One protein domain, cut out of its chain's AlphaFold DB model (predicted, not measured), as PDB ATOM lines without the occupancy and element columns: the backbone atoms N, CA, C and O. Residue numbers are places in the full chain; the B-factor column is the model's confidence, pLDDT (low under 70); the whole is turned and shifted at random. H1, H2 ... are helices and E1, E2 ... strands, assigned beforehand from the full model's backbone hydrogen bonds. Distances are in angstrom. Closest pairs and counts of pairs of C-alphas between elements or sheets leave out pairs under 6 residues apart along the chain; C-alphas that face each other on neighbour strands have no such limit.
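What this domain is: This is residues 72 to 204 of the 215 residues of an uncharacterized protein of Lachnospiraceae bacterium (UniProt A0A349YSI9). A small two-stranded ribbon, E1 and E2, lies near the middle of a mostly helical body: H3 folds back over one face of the ribbon toward one end, the steeply tilted pair H1 and H2 makes the other end, and H5 runs along one long side, apart from the other named elements. H4 lies near H2, and the long unnamed stretch of residues 72 to 93 lies in the half that holds the ribbon. The printed part has 133 residues, with five named helices and two named strands in the order E1, H1, H2, E2, H3, H4, H5; the sheet, of order E1 - E2, is antiparallel and the class is mostly helix. The whole is compact, with a radius of gyration of the C-alphas of 15.5 A, and only just elongated, with spans of 48 by 31 by 23 A.

How they stand to each other: E1, residues 94 to 98, and E2, residues 142 to 146, are antiparallel neighbours at 146 degrees. N 95 and O 145, 2.8 A apart, and N 143 and O 97, 3.0 A apart, are within hydrogen-bond range. A tight link with no residue between joins E2 to H3, residues 147 to 154; the closest C-alphas of E1 and H3 are those of Glu 95 and Ser 147, 6.2 A apart. H1, residues 104 to 117, touches H2, residues 124 to 136, at a steep tilt of 65 degrees, opposite ways. H1 touches H2 with its residues 107 to 112 alone, and H2 touches H1 with its residues 127 to 131 alone; the closest C-alphas of the two helices are those of Val 112 and Ile 127, 6.6 A apart. H4, residues 169 to 175, is close to but not clearly touching H2; the closest C-alphas are those of Glu 134 and Phe 172, 7.8 A apart. H5, residues 182 to 197, is only just apart from H1, with a closest distance of 8.1 A between C-alphas, and is apart from H4. In H1, H2, H3, H4 and H5 every O i to N i+4 pair is within hydrogen-bond range.

Where its parts are: E1 begins at C-alpha 94, (35.729, -44.603, -25.531), and spans 12.9 A; E2 spans 13.2 A. H1 is 20.0 A long, H2 18.3 A, and H5 22.7 A. H3, of 8 residues, and H4, of 7, are shorter. H5 ends at C-alpha 197, (21.202, -20.931, -28.703).

The domain as a whole: The two C-alphas farthest apart, those of Arg 119 and Gly 204, are 48.3 A apart. The printed part has no cut. The link from H3 to H4, 14 residues, is long. The mean pLDDT of the printed part is 95.0, and no printed residue is under 70.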
ATOM      1  N   LEU A  72      40.434 -41.210 -35.880       96.44
ATOM      2  CA  LEU A  72      39.854 -40.129 -35.079       96.44
ATOM      3  C   LEU A  72      40.476 -40.038 -33.680       96.44
ATOM      4  O   LEU A  72      40.751 -38.945 -33.187       96.44
ATOM      5  N   MET A  73      40.714 -41.178 -33.032       94.81
ATOM      6  CA  MET A  73      41.248 -41.206 -31.673       94.81
ATOM      7  C   MET A  73      42.694 -40.712 -31.608       94.81
ATOM      8  O   MET A  73      42.987 -39.816 -30.816       94.81
ATOM      9  N   HIS A  74      43.580 -41.252 -32.446       95.62
ATOM     10  CA  HIS A  74      45.025 -41.061 -32.276       95.62
ATOM     11  C   HIS A  74      45.658 -40.070 -33.254       95.62
ATOM     12  O   HIS A  74      46.699 -39.501 -32.936       95.62
ATOM     13  N   GLU A  75      45.063 -39.853 -34.429       96.06
ATOM     14  CA  GLU A  75      45.608 -38.924 -35.430       96.06
ATOM     15  C   GLU A  75      44.910 -37.564 -35.371       96.06
ATOM     16  O   GLU A  75      45.574 -36.529 -35.399       96.06
ATOM     17  N   VAL A  76      43.580 -37.552 -35.224       95.12
ATOM     18  CA  VAL A  76      42.797 -36.311 -35.059       95.12
ATOM     19  C   VAL A  76      42.827 -35.807 -33.608       95.12
ATOM     20  O   VAL A  76      42.699 -34.608 -33.364       95.12
ATOM     21  N   GLY A  77      43.044 -36.703 -32.637       93.12
ATOM     22  CA  GLY A  77      43.156 -36.359 -31.214       93.12
ATOM     23  C   GLY A  77      41.830 -36.387 -30.445       93.12
ATOM     24  O   GLY A  77      41.701 -35.735 -29.407       93.12
ATOM     25  N   LEU A  78      40.842 -37.147 -30.923       94.12
ATOM     26  CA  LEU A  78      39.538 -37.330 -30.271       94.12
ATOM     27  C   LEU A  78      39.518 -38.520 -29.288       94.12
ATOM     28  O   LEU A  78      38.450 -38.999 -28.923       94.12
ATOM     29  N   GLY A  79      40.678 -39.014 -28.842       93.25
ATOM     30  CA  GLY A  79      40.827 -40.162 -27.927       93.25
ATOM     31  C   GLY A  79      40.381 -39.935 -26.472       93.25
ATOM     32  O   GLY A  79      40.928 -40.546 -25.559       93.25
ATOM     33  N   HIS A  80      39.424 -39.040 -26.230       94.31
ATOM     34  CA  HIS A  80      38.915 -38.699 -24.902       94.31
ATOM     35  C   HIS A  80      37.404 -38.463 -24.938       94.31
ATOM     36  O   HIS A  80      36.822 -38.178 -25.987       94.31
ATOM     37  N   CYS A  81      36.745 -38.562 -23.784       94.81
ATOM     38  CA  CYS A  81      35.321 -38.269 -23.682       94.81
ATOM     39  C   CYS A  81      35.059 -36.763 -23.863       94.81
ATOM     40  O   CYS A  81      35.582 -35.933 -23.120       94.81
ATOM     41  N   ALA A  82      34.176 -36.406 -24.799       93.06
ATOM     42  CA  ALA A  82      33.836 -35.010 -25.087       93.06
ATOM     43  C   ALA A  82      33.114 -34.281 -23.932       93.06
ATOM     44  O   ALA A  82      33.156 -33.051 -23.855       93.06
ATOM     45  N   VAL A  83      32.461 -35.029 -23.034       92.88
ATOM     46  CA  VAL A  83      31.739 -34.489 -21.865       92.88
ATOM     47  C   VAL A  83      32.645 -34.483 -20.633       92.88
ATOM     48  O   VAL A  83      32.869 -33.440 -20.023       92.88
ATOM     49  N   LEU A  84      33.233 -35.635 -20.299       92.25
ATOM     50  CA  LEU A  84      34.145 -35.803 -19.169       92.25
ATOM     51  C   LEU A  84      35.592 -35.786 -19.668       92.25
ATOM     52  O   LEU A  84      36.232 -36.827 -19.763       92.25
ATOM     53  N   LYS A  85      36.109 -34.591 -19.985       84.06
ATOM     54  CA  LYS A  85      37.396 -34.385 -20.689       84.06
ATOM     55  C   LYS A  85      38.618 -35.074 -20.076       84.06
ATOM     56  O   LYS A  85      39.599 -35.286 -20.776       84.06
ATOM     57  N   GLY A  86      38.584 -35.365 -18.776       88.06
ATOM     58  CA  GLY A  86      39.665 -36.070 -18.087       88.06
ATOM     59  C   GLY A  86      39.685 -37.579 -18.333       88.06
ATOM     60  O   GLY A  86      40.668 -38.205 -17.969       88.06
ATOM     61  N   LEU A  87      38.627 -38.152 -18.918       92.06
ATOM     62  CA  LEU A  87      38.550 -39.576 -19.230       92.06
ATOM     63  C   LEU A  87      39.100 -39.843 -20.626       92.06
ATOM     64  O   LEU A  87      38.550 -39.371 -21.630       92.06
ATOM     65  N   THR A  88      40.162 -40.630 -20.662       92.75
ATOM     66  CA  THR A  88      40.837 -41.086 -21.875       92.75
ATOM     67  C   THR A  88      40.615 -42.581 -22.088       92.75
ATOM     68  O   THR A  88      39.985 -43.256 -21.270       92.75
ATOM     69  N   GLU A  89      41.131 -43.103 -23.198       90.31
ATOM     70  CA  GLU A  89      41.125 -44.543 -23.482       90.31
ATOM     71  C   GLU A  89      41.911 -45.390 -22.469       90.31
ATOM     72  O   GLU A  89      41.621 -46.576 -22.320       90.31
ATOM     73  N   ASP A  90      42.854 -44.788 -21.735       91.00
ATOM     74  CA  ASP A  90      43.586 -45.466 -20.659       91.00
ATOM     75  C   ASP A  90      42.707 -45.674 -19.410       91.00
ATOM     76  O   ASP A  90      42.959 -46.574 -18.606       91.00
ATOM     77  N   ASP A  91      41.663 -44.853 -19.248       91.62
ATOM     78  CA  ASP A  91      40.777 -44.864 -18.081       91.62
ATOM     79  C   ASP A  91      39.512 -45.702 -18.315       91.62
ATOM     80  O   ASP A  91      38.994 -46.331 -17.387       91.62
ATOM     81  N   CYS A  92      38.963 -45.671 -19.536       91.88
ATOM     82  CA  CYS A  92      37.713 -46.349 -19.888       91.88
ATOM     83  C   CYS A  92      37.530 -46.549 -21.399       91.88
ATOM     84  O   CYS A  92      38.178 -45.909 -22.224       91.88
ATOM     85  N   ASP A  93      36.562 -47.397 -21.761       93.31
ATOM     86  CA  ASP A  93      36.161 -47.578 -23.153       93.31
ATOM     87  C   ASP A  93      35.548 -46.291 -23.726       93.31
ATOM     88  O   ASP A  93      34.478 -45.836 -23.298       93.31
ATOM     89  N   ILE A  94      36.219 -45.731 -24.737       94.75
ATOM     90  CA  ILE A  94      35.729 -44.603 -25.531       94.75
ATOM     91  C   ILE A  94      35.040 -45.132 -26.791       94.75
ATOM     92  O   ILE A  94      35.626 -45.842 -27.615       94.75
ATOM     93  N   GLU A  95      33.777 -44.769 -26.970       94.56
ATOM     94  CA  GLU A  95      32.908 -45.179 -28.065       94.56
ATOM     95  C   GLU A  95      32.627 -44.013 -29.017       94.56
ATOM     96  O   GLU A  95      32.518 -42.857 -28.611       94.56
ATOM     97  N   LEU A  96      32.499 -44.331 -30.307       95.38
ATOM     98  CA  LEU A  96      32.091 -43.368 -31.323       95.38
ATOM     99  C   LEU A  96      30.566 -43.326 -31.366       95.38
ATOM    100  O   LEU A  96      29.925 -44.260 -31.854       95.38
ATOM    101  N   HIS A  97      29.989 -42.245 -30.856       95.56
ATOM    102  CA  HIS A  97      28.554 -42.017 -30.874       95.56
ATOM    103  C   HIS A  97      28.133 -41.356 -32.189       95.56
ATOM    104  O   HIS A  97      28.543 -40.235 -32.491       95.56
ATOM    105  N   HIS A  98      27.282 -42.039 -32.961       94.75
ATOM    106  CA  HIS A  98      26.605 -41.473 -34.132       94.75
ATOM    107  C   HIS A  98      25.473 -40.562 -33.682       94.75
ATOM    108  O   HIS A  98      24.389 -41.026 -33.317       94.75
ATOM    109  N   GLY A  99      25.739 -39.267 -33.684       86.44
ATOM    110  CA  GLY A  99      24.839 -38.295 -33.100       86.44
ATOM    111  C   GLY A  99      25.507 -36.936 -32.951       86.44
ATOM    112  O   GLY A  99      26.696 -36.784 -33.249       86.44
ATOM    113  N   PRO A 100      24.723 -35.916 -32.590       83.25
ATOM    114  CA  PRO A 100      23.431 -36.025 -31.922       83.25
ATOM    115  C   PRO A 100      22.198 -35.838 -32.828       83.25
ATOM    116  O   PRO A 100      21.069 -36.016 -32.369       83.25
ATOM    117  N   VAL A 101      22.379 -35.488 -34.107       88.94
ATOM    118  CA  VAL A 101      21.253 -35.216 -35.019       88.94
ATOM    119  C   VAL A 101      20.759 -36.481 -35.707       88.94
ATOM    120  O   VAL A 101      19.605 -36.882 -35.532       88.94
ATOM    121  N   PHE A 102      21.629 -37.128 -36.478       94.94
ATOM    122  CA  PHE A 102      21.325 -38.395 -37.125       94.94
ATOM    123  C   PHE A 102      22.003 -39.536 -36.380       94.94
ATOM    124  O   PHE A 102      23.199 -39.502 -36.105       94.94
ATOM    125  N   THR A 103      21.201 -40.541 -36.049       95.69
ATOM    126  CA  THR A 103      21.696 -41.834 -35.580       95.69
ATOM    127  C   THR A 103      22.252 -42.625 -36.762       95.69
ATOM    128  O   THR A 103      21.945 -42.323 -37.919       95.69
ATOM    129  N   LEU A 104      23.010 -43.695 -36.502       97.25
ATOM    130  CA  LEU A 104      23.433 -44.585 -37.589       97.25
ATOM    131  C   LEU A 104      22.230 -45.182 -38.339       97.25
ATOM    132  O   LEU A 104      22.271 -45.293 -39.561       97.25
ATOM    133  N   PHE A 105      21.137 -45.481 -37.631       97.56
ATOM    134  CA  PHE A 105      19.880 -45.912 -38.243       97.56
ATOM    135  C   PHE A 105      19.330 -44.864 -39.225       97.56
ATOM    136  O   PHE A 105      18.952 -45.217 -40.345       97.56
ATOM    137  N   ASP A 106      19.324 -43.579 -38.847       98.00
ATOM    138  CA  ASP A 106      18.885 -42.484 -39.725       98.00
ATOM    139  C   ASP A 106      19.784 -42.384 -40.966       98.00
ATOM    140  O   ASP A 106      19.284 -42.341 -42.087       98.00
ATOM    141  N   ILE A 107      21.109 -42.423 -40.785       98.44
ATOM    142  CA  ILE A 107      22.100 -42.364 -41.874       98.44
ATOM    143  C   ILE A 107      21.891 -43.519 -42.859       98.44
ATOM    144  O   ILE A 107      21.796 -43.309 -44.071       98.44
ATOM    145  N   CYS A 108      21.771 -44.748 -42.351       98.62
ATOM    146  CA  CYS A 108      21.491 -45.919 -43.172       98.62
ATOM    147  C   CYS A 108      20.143 -45.793 -43.895       98.62
ATOM    148  O   CYS A 108      20.059 -46.137 -45.073       98.62
ATOM    149  N   SER A 109      19.111 -45.272 -43.228       98.25
ATOM    150  CA  SER A 109      17.785 -45.049 -43.823       98.25
ATOM    151  C   SER A 109      17.832 -44.041 -44.970       98.25
ATOM    152  O   SER A 109      17.280 -44.310 -46.035       98.25
ATOM    153  N   ILE A 110      18.531 -42.918 -44.780       98.62
ATOM    154  CA  ILE A 110      18.721 -41.875 -45.797       98.62
ATOM    155  C   ILE A 110      19.441 -42.453 -47.021       98.62
ATOM    156  O   ILE A 110      19.006 -42.248 -48.151       98.62
ATOM    157  N   ILE A 111      20.511 -43.227 -46.818       98.75
ATOM    158  CA  ILE A 111      21.265 -43.830 -47.926       98.75
ATOM    159  C   ILE A 111      20.431 -44.896 -48.655       98.75
ATOM    160  O   ILE A 111      20.503 -44.987 -49.882       98.75
ATOM    161  N   VAL A 112      19.617 -45.684 -47.945       98.56
ATOM    162  CA  VAL A 112      18.665 -46.616 -48.577       98.56
ATOM    163  C   VAL A 112      17.674 -45.857 -49.454       98.56
ATOM    164  O   VAL A 112      17.499 -46.224 -50.615       98.56
ATOM    165  N   GLU A 113      17.071 -44.790 -48.936       98.44
ATOM    166  CA  GLU A 113      16.112 -43.972 -49.682       98.44
ATOM    167  C   GLU A 113      16.762 -43.338 -50.921       98.44
ATOM    168  O   GLU A 113      16.220 -43.400 -52.022       98.44
ATOM    169  N   TYR A 114      17.995 -42.849 -50.789       98.69
ATOM    170  CA  TYR A 114      18.774 -42.334 -51.912       98.69
ATOM    171  C   TYR A 114      18.978 -43.382 -53.014       98.69
ATOM    172  O   TYR A 114      18.821 -43.093 -54.201       98.69
ATOM    173  N   TYR A 115      19.280 -44.628 -52.641       98.62
ATOM    174  CA  TYR A 115      19.407 -45.725 -53.601       98.62
ATOM    175  C   TYR A 115      18.076 -46.063 -54.289       98.62
ATOM    176  O   TYR A 115      18.085 -46.349 -55.490       98.62
ATOM    177  N   ILE A 116      16.953 -46.015 -53.561       98.00
ATOM    178  CA  ILE A 116      15.603 -46.219 -54.113       98.00
ATOM    179  C   ILE A 116      15.308 -45.146 -55.169       98.00
ATOM    180  O   ILE A 116      15.034 -45.482 -56.323       98.00
ATOM    181  N   LEU A 117      15.480 -43.865 -54.824       98.12
ATOM    182  CA  LEU A 117      15.242 -42.731 -55.727       98.12
ATOM    183  C   LEU A 117      16.084 -42.803 -57.008       98.12
ATOM    184  O   LEU A 117      15.649 -42.375 -58.078       98.12
ATOM    185  N   ARG A 118      17.297 -43.359 -56.925       98.00
ATOM    186  CA  ARG A 118      18.205 -43.545 -58.070       98.00
ATOM    187  C   ARG A 118      17.992 -44.861 -58.824       98.00
ATOM    188  O   ARG A 118      18.685 -45.105 -59.813       98.00
ATOM    189  N   ARG A 119      17.056 -45.710 -58.385       96.94
ATOM    190  CA  ARG A 119      16.814 -47.066 -58.915       96.94
ATOM    191  C   ARG A 119      18.082 -47.920 -58.940       96.94
ATOM    192  O   ARG A 119      18.322 -48.703 -59.864       96.94
ATOM    193  N   TRP A 120      18.932 -47.740 -57.938       97.38
ATOM    194  CA  TRP A 120      20.165 -48.500 -57.801       97.38
ATOM    195  C   TRP A 120      19.906 -49.851 -57.147       97.38
ATOM    196  O   TRP A 120      18.932 -50.063 -56.432       97.38
ATOM    197  N   LYS A 121      20.814 -50.800 -57.383       95.94
ATOM    198  CA  LYS A 121      20.743 -52.119 -56.753       95.94
ATOM    199  C   LYS A 121      21.022 -52.004 -55.255       95.94
ATOM    200  O   LYS A 121      22.091 -51.526 -54.868       95.94
ATOM    201  N   ILE A 122      20.107 -52.517 -54.435       97.81
ATOM    202  CA  ILE A 122      20.185 -52.445 -52.973       97.81
ATOM    203  C   ILE A 122      20.527 -53.818 -52.393       97.81
ATOM    204  O   ILE A 122      19.859 -54.813 -52.666       97.81
ATOM    205  N   THR A 123      21.575 -53.862 -51.572       97.38
ATOM    206  CA  THR A 123      21.952 -54.995 -50.706       97.38
ATOM    207  C   THR A 123      22.521 -54.414 -49.420       97.38
ATOM    208  O   THR A 123      23.007 -53.281 -49.441       97.38
ATOM    209  N   THR A 124      22.533 -55.174 -48.329       97.88
ATOM    210  CA  THR A 124      23.132 -54.702 -47.073       97.88
ATOM    211  C   THR A 124      24.606 -54.325 -47.253       97.88
ATOM    212  O   THR A 124      25.020 -53.279 -46.771       97.88
ATOM    213  N   PHE A 125      25.369 -55.094 -48.041       97.62
ATOM    214  CA  PHE A 125      26.772 -54.803 -48.361       97.62
ATOM    215  C   PHE A 125      26.966 -53.467 -49.084       97.62
ATOM    216  O   PHE A 125      27.836 -52.693 -48.715       97.62
ATOM    217  N   ARG A 126      26.141 -53.172 -50.097       98.31
ATOM    218  CA  ARG A 126      26.254 -51.929 -50.887       98.31
ATOM    219  C   ARG A 126      25.927 -50.685 -50.065       98.31
ATOM    220  O   ARG A 126      26.589 -49.660 -50.202       98.31
ATOM    221  N   ILE A 127      24.906 -50.781 -49.218       98.75
ATOM    222  CA  ILE A 127      24.542 -49.680 -48.328       98.75
ATOM    223  C   ILE A 127      25.619 -49.509 -47.253       98.75
ATOM    224  O   ILE A 127      26.069 -48.388 -47.047       98.75
ATOM    225  N   ALA A 128      26.096 -50.597 -46.638       98.81
ATOM    226  CA  ALA A 128      27.170 -50.540 -45.644       98.81
ATOM    227  C   ALA A 128      28.458 -49.936 -46.222       98.81
ATOM    228  O   ALA A 128      29.054 -49.066 -45.599       98.81
ATOM    229  N   ASP A 129      28.845 -50.326 -47.437       98.75
ATOM    230  CA  ASP A 129      29.991 -49.759 -48.154       98.75
ATOM    231  C   ASP A 129      29.853 -48.245 -48.382       98.75
ATOM    232  O   ASP A 129      30.800 -47.487 -48.171       98.75
ATOM    233  N   THR A 130      28.648 -47.784 -48.731       98.81
ATOM    234  CA  THR A 130      28.373 -46.345 -48.872       98.81
ATOM    235  C   THR A 130      28.475 -45.637 -47.527       98.81
ATOM    236  O   THR A 130      29.153 -44.626 -47.434       98.81
ATOM    237  N   VAL A 131      27.868 -46.187 -46.470       98.75
ATOM    238  CA  VAL A 131      27.933 -45.615 -45.115       98.75
ATOM    239  C   VAL A 131      29.384 -45.502 -44.640       98.75
ATOM    240  O   VAL A 131      29.769 -44.462 -44.118       98.75
ATOM    241  N   LEU A 132      30.202 -46.538 -44.838       98.69
ATOM    242  CA  LEU A 132      31.628 -46.525 -44.490       98.69
ATOM    243  C   LEU A 132      32.399 -45.468 -45.285       98.69
ATOM    244  O   LEU A 132      33.242 -44.779 -44.727       98.69
ATOM    245  N   THR A 133      32.062 -45.294 -46.563       98.69
ATOM    246  CA  THR A 133      32.650 -44.240 -47.399       98.69
ATOM    247  C   THR A 133      32.281 -42.847 -46.883       98.69
ATOM    248  O   THR A 133      33.126 -41.962 -46.871       98.69
ATOM    249  N   GLU A 134      31.054 -42.635 -46.395       98.56
ATOM    250  CA  GLU A 134      30.677 -41.358 -45.771       98.56
ATOM    251  C   GLU A 134      31.418 -41.093 -44.452       98.56
ATOM    252  O   GLU A 134      31.676 -39.933 -44.140       98.56
ATOM    253  N   HIS A 135      31.795 -42.137 -43.699       98.00
ATOM    254  CA  HIS A 135      32.675 -41.983 -42.532       98.00
ATOM    255  C   HIS A 135      34.080 -41.562 -42.965       98.00
ATOM    256  O   HIS A 135      34.594 -40.571 -42.473       98.00
ATOM    257  N   GLU A 136      34.678 -42.260 -43.932       97.88
ATOM    258  CA  GLU A 136      36.029 -41.957 -44.438       97.88
ATOM    259  C   GLU A 136      36.146 -40.579 -45.103       97.88
ATOM    260  O   GLU A 136      37.244 -40.050 -45.241       97.88
ATOM    261  N   LEU A 137      35.021 -40.009 -45.536       98.00
ATOM    262  CA  LEU A 137      34.930 -38.652 -46.076       98.00
ATOM    263  C   LEU A 137      34.557 -37.612 -45.010       98.00
ATOM    264  O   LEU A 137      34.239 -36.483 -45.378       98.00
ATOM    265  N   ASP A 138      34.531 -38.006 -43.735       97.06
ATOM    266  CA  ASP A 138      34.155 -37.184 -42.586       97.06
ATOM    267  C   ASP A 138      32.796 -36.494 -42.740       97.06
ATOM    268  O   ASP A 138      32.612 -35.388 -42.258       97.06
ATOM    269  N   ARG A 139      31.812 -37.113 -43.402       97.06
ATOM    270  CA  ARG A 139      30.468 -36.513 -43.585       97.06
ATOM    271  C   ARG A 139      29.442 -36.999 -42.569       97.06
ATOM    272  O   ARG A 139      28.335 -36.478 -42.479       97.06
ATOM    273  N   VAL A 140      29.785 -38.028 -41.805       95.62
ATOM    274  CA  VAL A 140      28.939 -38.536 -40.727       95.62
ATOM    275  C   VAL A 140      29.264 -37.784 -39.447       95.62
ATOM    276  O   VAL A 140      30.399 -37.817 -38.985       95.62
ATOM    277  N   ASN A 141      28.255 -37.148 -38.848       93.50
ATOM    278  CA  ASN A 141      28.434 -36.492 -37.562       93.50
ATOM    279  C   ASN A 141      28.650 -37.524 -36.443       93.50
ATOM    280  O   ASN A 141      27.851 -38.456 -36.275       93.50
ATOM    281  N   CYS A 142      29.690 -37.338 -35.638       95.50
ATOM    282  CA  CYS A 142      29.957 -38.190 -34.487       95.50
ATOM    283  C   CYS A 142      30.652 -37.459 -33.338       95.50
ATOM    284  O   CYS A 142      31.221 -36.384 -33.503       95.50
ATOM    285  N   VAL A 143      30.626 -38.067 -32.157       95.88
ATOM    286  CA  VAL A 143      31.322 -37.574 -30.964       95.88
ATOM    287  C   VAL A 143      31.863 -38.752 -30.159       95.88
ATOM    288  O   VAL A 143      31.227 -39.803 -30.087       95.88
ATOM    289  N   MET A 144      33.049 -38.593 -29.572       95.62
ATOM    290  CA  MET A 144      33.690 -39.629 -28.763       95.62
ATOM    291  C   MET A 144      33.226 -39.509 -27.311       95.62
ATOM    292  O   MET A 144      33.351 -38.450 -26.691       95.62
ATOM    293  N   LEU A 145      32.651 -40.579 -26.766       96.12
ATOM    294  CA  LEU A 145      32.054 -40.603 -25.429       96.12
ATOM    295  C   LEU A 145      32.540 -41.825 -24.659       96.12
ATOM    296  O   LEU A 145      32.732 -42.880 -25.250       96.12
ATOM    297  N   SER A 146      32.683 -41.716 -23.337       95.94
ATOM    298  CA  SER A 146      32.780 -42.924 -22.519       95.94
ATOM    299  C   SER A 146      31.461 -43.697 -22.586       95.94
ATOM    300  O   SER A 146      30.396 -43.091 -22.755       95.94
ATOM    301  N   SER A 147      31.509 -45.016 -22.422       93.81
ATOM    302  CA  SER A 147      30.318 -45.882 -22.472       93.81
ATOM    303  C   SER A 147      29.174 -45.407 -21.555       93.81
ATOM    304  O   SER A 147      28.015 -45.377 -21.966       93.81
ATOM    305  N   SER A 148      29.482 -44.928 -20.344       93.25
ATOM    306  CA  SER A 148      28.469 -44.382 -19.426       93.25
ATOM    307  C   SER A 148      27.844 -43.078 -19.929       93.25
ATOM    308  O   SER A 148      26.631 -42.901 -19.839       93.25
ATOM    309  N   VAL A 149      28.642 -42.153 -20.474       94.62
ATOM    310  CA  VAL A 149      28.113 -40.902 -21.044       94.62
ATOM    311  C   VAL A 149      27.292 -41.198 -22.296       94.62
ATOM    312  O   VAL A 149      26.241 -40.591 -22.493       94.62
ATOM    313  N   HIS A 150      27.730 -42.155 -23.114       94.25
ATOM    314  CA  HIS A 150      27.007 -42.605 -24.296       94.25
ATOM    315  C   HIS A 150      25.585 -43.070 -23.947       94.25
ATOM    316  O   HIS A 150      24.621 -42.653 -24.596       94.25
ATOM    317  N   GLU A 151      25.427 -43.837 -22.866       93.62
ATOM    318  CA  GLU A 151      24.115 -44.229 -22.345       93.62
ATOM    319  C   GLU A 151      23.278 -43.016 -21.901       93.62
ATOM    320  O   GLU A 151      22.105 -42.905 -22.260       93.62
ATOM    321  N   GLN A 152      23.870 -42.055 -21.182       94.88
ATOM    322  CA  GLN A 152      23.147 -40.854 -20.739       94.88
ATOM    323  C   GLN A 152      22.691 -39.961 -21.902       94.88
ATOM    324  O   GLN A 152      21.618 -39.354 -21.831       94.88
ATOM    325  N   VAL A 153      23.456 -39.912 -22.995       92.94
ATOM    326  CA  VAL A 153      23.046 -39.241 -24.238       92.94
ATOM    327  C   VAL A 153      21.857 -39.967 -24.872       92.94
ATOM    328  O   VAL A 153      20.877 -39.321 -25.247       92.94
ATOM    329  N   HIS A 154      21.874 -41.302 -24.927       89.06
ATOM    330  CA  HIS A 154      20.728 -42.087 -25.402       89.06
ATOM    331  C   HIS A 154      19.464 -41.869 -24.557       89.06
ATOM    332  O   HIS A 154      18.366 -41.766 -25.111       89.06
ATOM    333  N   LEU A 155      19.617 -41.730 -23.237       90.69
ATOM    334  CA  LEU A 155      18.535 -41.423 -22.295       90.69
ATOM    335  C   LEU A 155      18.094 -39.950 -22.319       90.69
ATOM    336  O   LEU A 155      17.103 -39.608 -21.679       90.69
ATOM    337  N   ARG A 156      18.770 -39.092 -23.097       89.56
ATOM    338  CA  ARG A 156      18.526 -37.642 -23.206       89.56
ATOM    339  C   ARG A 156      18.765 -36.861 -21.909       89.56
ATOM    340  O   ARG A 156      18.251 -35.754 -21.771       89.56
ATOM    341  N   ASN A 157      19.568 -37.411 -21.004       92.81
ATOM    342  CA  ASN A 157      20.022 -36.718 -19.797       92.81
ATOM    343  C   ASN A 157      21.187 -35.768 -20.097       92.81
ATOM    344  O   ASN A 157      21.408 -34.820 -19.358       92.81
ATOM    345  N   VAL A 158      21.903 -35.992 -21.201       93.81
ATOM    346  CA  VAL A 158      22.996 -35.134 -21.671       93.81
ATOM    347  C   VAL A 158      22.650 -34.589 -23.053       93.81
ATOM    348  O   VAL A 158      22.284 -35.338 -23.961       93.81
ATOM    349  N   PHE A 159      22.774 -33.276 -23.218       94.44
ATOM    350  CA  PHE A 159      22.679 -32.580 -24.493       94.44
ATOM    351  C   PHE A 159      24.082 -32.268 -25.020       94.44
ATOM    352  O   PHE A 159      24.908 -31.705 -24.306       94.44
ATOM    353  N   ILE A 160      24.335 -32.605 -26.286       94.56
ATOM    354  CA  ILE A 160      25.596 -32.312 -26.971       94.56
ATOM    355  C   ILE A 160      25.290 -31.344 -28.107       94.56
ATOM    356  O   ILE A 160      24.655 -31.714 -29.084       94.56
ATOM    357  N   SER A 161      25.748 -30.104 -28.001       94.62
ATOM    358  CA  SER A 161      25.666 -29.131 -29.085       94.62
ATOM    359  C   SER A 161      26.448 -29.613 -30.309       94.62
ATOM    360  O   SER A 161      27.543 -30.169 -30.187       94.62
ATOM    361  N   MET A 162      25.933 -29.330 -31.509       93.25
ATOM    362  CA  MET A 162      26.625 -29.626 -32.776       93.25
ATOM    363  C   MET A 162      28.012 -28.968 -32.873       93.25
ATOM    364  O   MET A 162      28.867 -29.427 -33.619       93.25
ATOM    365  N   LYS A 163      28.285 -27.935 -32.067       91.62
ATOM    366  CA  LYS A 163      29.612 -27.306 -31.968       91.62
ATOM    367  C   LYS A 163      30.704 -28.260 -31.459       91.62
ATOM    368  O   LYS A 163      31.882 -27.970 -31.634       91.62
ATOM    369  N   GLN A 164      30.333 -29.351 -30.785       91.69
ATOM    370  CA  GLN A 164      31.264 -30.334 -30.215       91.69
ATOM    371  C   GLN A 164      31.384 -31.619 -31.042       91.69
ATOM    372  O   GLN A 164      32.055 -32.559 -30.615       91.69
ATOM    373  N   THR A 165      30.718 -31.697 -32.191       93.25
ATOM    374  CA  THR A 165      30.704 -32.911 -33.009       93.25
ATOM    375  C   THR A 165      31.753 -32.844 -34.103       93.25
ATOM    376  O   THR A 165      32.007 -31.781 -34.662       93.25
ATOM    377  N   TRP A 166      32.322 -33.995 -34.437       95.31
ATOM    378  CA  TRP A 166      33.134 -34.187 -35.629       95.31
ATOM    379  C   TRP A 166      32.246 -34.474 -36.842       95.31
ATOM    380  O   TRP A 166      31.212 -35.122 -36.688       95.31
ATOM    381  N   GLY A 167      32.676 -34.042 -38.029       94.44
ATOM    382  CA  GLY A 167      32.064 -34.373 -39.317       94.44
ATOM    383  C   GLY A 167      31.290 -33.230 -39.989       94.44
ATOM    384  O   GLY A 167      30.600 -32.441 -39.346       94.44
ATOM    385  N   ASP A 168      31.380 -33.175 -41.316       95.50
ATOM    386  CA  ASP A 168      30.686 -32.265 -42.224       95.50
ATOM    387  C   ASP A 168      29.286 -32.800 -42.573       95.50
ATOM    388  O   ASP A 168      29.018 -33.363 -43.643       95.50
ATOM    389  N   ILE A 169      28.373 -32.641 -41.615       94.00
ATOM    390  CA  ILE A 169      26.969 -33.036 -41.775       94.00
ATOM    391  C   ILE A 169      26.258 -32.225 -42.864       94.00
ATOM    392  O   ILE A 169      25.299 -32.712 -43.465       94.00
ATOM    393  N   GLU A 170      26.711 -31.004 -43.144       94.12
ATOM    394  CA  GLU A 170      26.129 -30.164 -44.189       94.12
ATOM    395  C   GLU A 170      26.390 -30.783 -45.563       94.12
ATOM    396  O   GLU A 170      25.443 -30.969 -46.330       94.12
ATOM    397  N   ALA A 171      27.620 -31.231 -45.833       97.38
ATOM    398  CA  ALA A 171      27.954 -31.954 -47.060       97.38
ATOM    399  C   ALA A 171      27.196 -33.285 -47.193       97.38
ATOM    400  O   ALA A 171      26.870 -33.705 -48.311       97.38
ATOM    401  N   PHE A 172      26.894 -33.963 -46.080       97.56
ATOM    402  CA  PHE A 172      26.011 -35.134 -46.091       97.56
ATOM    403  C   PHE A 172      24.587 -34.744 -46.499       97.56
ATOM    404  O   PHE A 172      24.009 -35.337 -47.413       97.56
ATOM    405  N   ILE A 173      24.017 -33.723 -45.857       96.81
ATOM    406  CA  ILE A 173      22.653 -33.258 -46.123       96.81
ATOM    407  C   ILE A 173      22.509 -32.760 -47.558       96.81
ATOM    408  O   ILE A 173      21.516 -33.083 -48.205       96.81
ATOM    409  N   GLU A 174      23.488 -32.024 -48.075       97.88
ATOM    410  CA  GLU A 174      23.494 -31.544 -49.456       97.88
ATOM    411  C   GLU A 174      23.487 -32.719 -50.442       97.88
ATOM    412  O   GLU A 174      22.650 -32.777 -51.346       97.88
ATOM    413  N   LYS A 175      24.364 -33.709 -50.231       98.25
ATOM    414  CA  LYS A 175      24.466 -34.893 -51.095       98.25
ATOM    415  C   LYS A 175      23.180 -35.721 -51.126       98.25
ATOM    416  O   LYS A 175      22.810 -36.232 -52.186       98.25
ATOM    417  N   TYR A 176      22.529 -35.875 -49.975       98.38
ATOM    418  CA  TYR A 176      21.355 -36.730 -49.794       98.38
ATOM    419  C   TYR A 176      20.038 -35.948 -49.697       98.38
ATOM    420  O   TYR A 176      19.026 -36.499 -49.266       98.38
ATOM    421  N   TYR A 177      20.024 -34.678 -50.106       97.62
ATOM    422  CA  TYR A 177      18.924 -33.739 -49.869       97.62
ATOM    423  C   TYR A 177      17.537 -34.282 -50.246       97.62
ATOM    424  O   TYR A 177      16.576 -34.133 -49.487       97.62
ATOM    425  N   ASP A 178      17.422 -34.929 -51.407       97.75
ATOM    426  CA  ASP A 178      16.167 -35.478 -51.932       97.75
ATOM    427  C   ASP A 178      15.703 -36.757 -51.219       97.75
ATOM    428  O   ASP A 178      14.512 -37.057 -51.239       97.75
ATOM    429  N   ALA A 179      16.612 -37.458 -50.540       98.06
ATOM    430  CA  ALA A 179      16.338 -38.656 -49.749       98.06
ATOM    431  C   ALA A 179      15.991 -38.354 -48.279       98.06
ATOM    432  O   ALA A 179      15.472 -39.214 -47.566       98.06
ATOM    433  N   ILE A 180      16.262 -37.138 -47.797       97.50
ATOM    434  CA  ILE A 180      15.948 -36.739 -46.421       97.50
ATOM    435  C   ILE A 180      14.492 -36.274 -46.356       97.50
ATOM    436  O   ILE A 180      14.154 -35.173 -46.796       97.50
ATOM    437  N   GLY A 181      13.632 -37.108 -45.768       94.69
ATOM    438  CA  GLY A 181      12.210 -36.813 -45.587       94.69
ATOM    439  C   GLY A 181      11.923 -35.652 -44.614       94.69
ATOM    440  O   GLY A 181      12.793 -35.264 -43.827       94.69
ATOM    441  N   PRO A 182      10.690 -35.106 -44.615       94.75
ATOM    442  CA  PRO A 182      10.324 -33.935 -43.813       94.75
ATOM    443  C   PRO A 182      10.599 -34.087 -42.313       94.75
ATOM    444  O   PRO A 182      11.086 -33.149 -41.690       94.75
ATOM    445  N   GLU A 183      10.348 -35.266 -41.737       94.31
ATOM    446  CA  GLU A 183      10.578 -35.509 -40.307       94.31
ATOM    447  C   GLU A 183      12.056 -35.378 -39.920       94.31
ATOM    448  O   GLU A 183      12.379 -34.729 -38.927       94.31
ATOM    449  N   LEU A 184      12.964 -35.925 -40.733       95.44
ATOM    450  CA  LEU A 184      14.406 -35.825 -40.502       95.44
ATOM    451  C   LEU A 184      14.915 -34.395 -40.710       95.44
ATOM    452  O   LEU A 184      15.752 -33.936 -39.936       95.44
ATOM    453  N   ARG A 185      14.357 -33.651 -41.677       94.94
ATOM    454  CA  ARG A 185      14.650 -32.214 -41.838       94.94
ATOM    455  C   ARG A 185      14.199 -31.412 -40.619       94.94
ATOM    456  O   ARG A 185      14.949 -30.583 -40.117       94.94
ATOM    457  N   MET A 186      12.998 -31.679 -40.102       95.31
ATOM    458  CA  MET A 186      12.491 -31.030 -38.888       95.31
ATOM    459  C   MET A 186      13.327 -31.385 -37.655       95.31
ATOM    460  O   MET A 186      13.574 -30.518 -36.816       95.31
ATOM    461  N   LYS A 187      13.770 -32.645 -37.544       93.94
ATOM    462  CA  LYS A 187      14.691 -33.102 -36.497       93.94
ATOM    463  C   LYS A 187      16.009 -32.329 -36.561       93.94
ATOM    464  O   LYS A 187      16.424 -31.801 -35.532       93.94
ATOM    465  N   TYR A 188      16.606 -32.219 -37.750       95.31
ATOM    466  CA  TYR A 188      17.830 -31.449 -37.979       95.31
ATOM    467  C   TYR A 188      17.652 -29.982 -37.588       95.31
ATOM    468  O   TYR A 188      18.363 -29.514 -36.706       95.31
ATOM    469  N   ASN A 189      16.653 -29.292 -38.149       94.81
ATOM    470  CA  ASN A 189      16.431 -27.866 -37.894       94.81
ATOM    471  C   ASN A 189      16.256 -27.576 -36.398       94.81
ATOM    472  O   ASN A 189      16.902 -26.686 -35.863       94.81
ATOM    473  N   ARG A 190      15.451 -28.380 -35.689       94.25
ATOM    474  CA  ARG A 190      15.249 -28.209 -34.243       94.25
ATOM    475  C   ARG A 190      16.548 -28.362 -33.454       94.25
ATOM    476  O   ARG A 190      16.770 -27.633 -32.491       94.25
ATOM    477  N   TYR A 191      17.366 -29.349 -33.814       94.75
ATOM    478  CA  TYR A 191      18.624 -29.603 -33.120       94.75
ATOM    479  C   TYR A 191      19.661 -28.515 -33.416       94.75
ATOM    480  O   TYR A 191      20.372 -28.072 -32.512       94.75
ATOM    481  N   PHE A 192      19.709 -28.066 -34.668       94.62
ATOM    482  CA  PHE A 192      20.555 -26.974 -35.126       94.62
ATOM    483  C   PHE A 192      20.202 -25.667 -34.412       94.62
ATOM    484  O   PHE A 192      21.071 -25.080 -33.771       94.62
ATOM    485  N   ASP A 193      18.923 -25.277 -34.404       95.50
ATOM    486  CA  ASP A 193      18.441 -24.076 -33.711       95.50
ATOM    487  C   ASP A 193      18.797 -24.111 -32.222       95.50
ATOM    488  O   ASP A 193      19.302 -23.133 -31.671       95.50
ATOM    489  N   ARG A 194      18.610 -25.264 -31.567       94.50
ATOM    490  CA  ARG A 194      19.020 -25.441 -30.171       94.50
ATOM    491  C   ARG A 194      20.529 -25.276 -29.999       94.50
ATOM    492  O   ARG A 194      20.956 -24.578 -29.091       94.50
ATOM    493  N   SER A 195      21.332 -25.867 -30.880       95.19
ATOM    494  CA  SER A 195      22.798 -25.775 -30.826       95.19
ATOM    495  C   SER A 195      23.322 -24.360 -31.094       95.19
ATOM    496  O   SER A 195      24.416 -24.025 -30.647       95.19
ATOM    497  N   LEU A 196      22.565 -23.514 -31.803       94.44
ATOM    498  CA  LEU A 196      22.887 -22.093 -31.963       94.44
ATOM    499  C   LEU A 196      22.667 -21.303 -30.666       94.44
ATOM    500  O   LEU A 196      23.439 -20.388 -30.377       94.44
ATOM    501  N   LEU A 197      21.629 -21.652 -29.905       94.50
ATOM    502  CA  LEU A 197      21.202 -20.931 -28.703       94.50
ATOM    503  C   LEU A 197      21.872 -21.435 -27.418       94.50
ATOM    504  O   LEU A 197      22.078 -20.653 -26.493       94.50
ATOM    505  N   GLU A 198      22.201 -22.723 -27.362       93.69
ATOM    506  CA  GLU A 198      22.682 -23.425 -26.174       93.69
ATOM    507  C   GLU A 198      24.024 -24.122 -26.454       93.69
ATOM    508  O   GLU A 198      24.270 -24.661 -27.541       93.69
ATOM    509  N   ASP A 199      24.896 -24.137 -25.448       93.19
ATOM    510  CA  ASP A 199      26.055 -25.028 -25.419       93.19
ATOM    511  C   ASP A 199      25.653 -26.395 -24.843       93.19
ATOM    512  O   ASP A 199      24.521 -26.600 -24.403       93.19
ATOM    513  N   SER A 200      26.562 -27.366 -24.898       92.38
ATOM    514  CA  SER A 200      26.314 -28.696 -24.335       92.38
ATOM    515  C   SER A 200      26.111 -28.644 -22.826       92.38
ATOM    516  O   SER A 200      26.790 -27.887 -22.133       92.38
ATOM    517  N   ASP A 201      25.221 -29.495 -22.326       90.81
ATOM    518  CA  ASP A 201      24.807 -29.517 -20.925       90.81
ATOM    519  C   ASP A 201      24.539 -30.960 -20.480       90.81
ATOM    520  O   ASP A 201      23.879 -31.729 -21.185       90.81
ATOM    521  N   ASP A 202      25.049 -31.338 -19.312       90.44
ATOM    522  CA  ASP A 202      24.789 -32.635 -18.690       90.44
ATOM    523  C   ASP A 202      23.540 -32.627 -17.797       90.44
ATOM    524  O   ASP A 202      23.224 -33.642 -17.182       90.44
ATOM    525  N   ASN A 203      22.838 -31.491 -17.705       88.56
ATOM    526  CA  ASN A 203      21.673 -31.259 -16.851       88.56
ATOM    527  C   ASN A 203      21.936 -31.614 -15.377       88.56
ATOM    528  O   ASN A 203      21.036 -32.053 -14.655       88.56
ATOM    529  N   GLY A 204      23.182 -31.457 -14.927       88.12
ATOM    530  CA  GLY A 204      23.618 -31.798 -13.581       88.12
ATOM    531  C   GLY A 204      23.761 -33.300 -13.317       88.12
ATOM    532  O   GLY A 204      23.916 -33.694 -12.158       88.12
TER     533      GLY A 204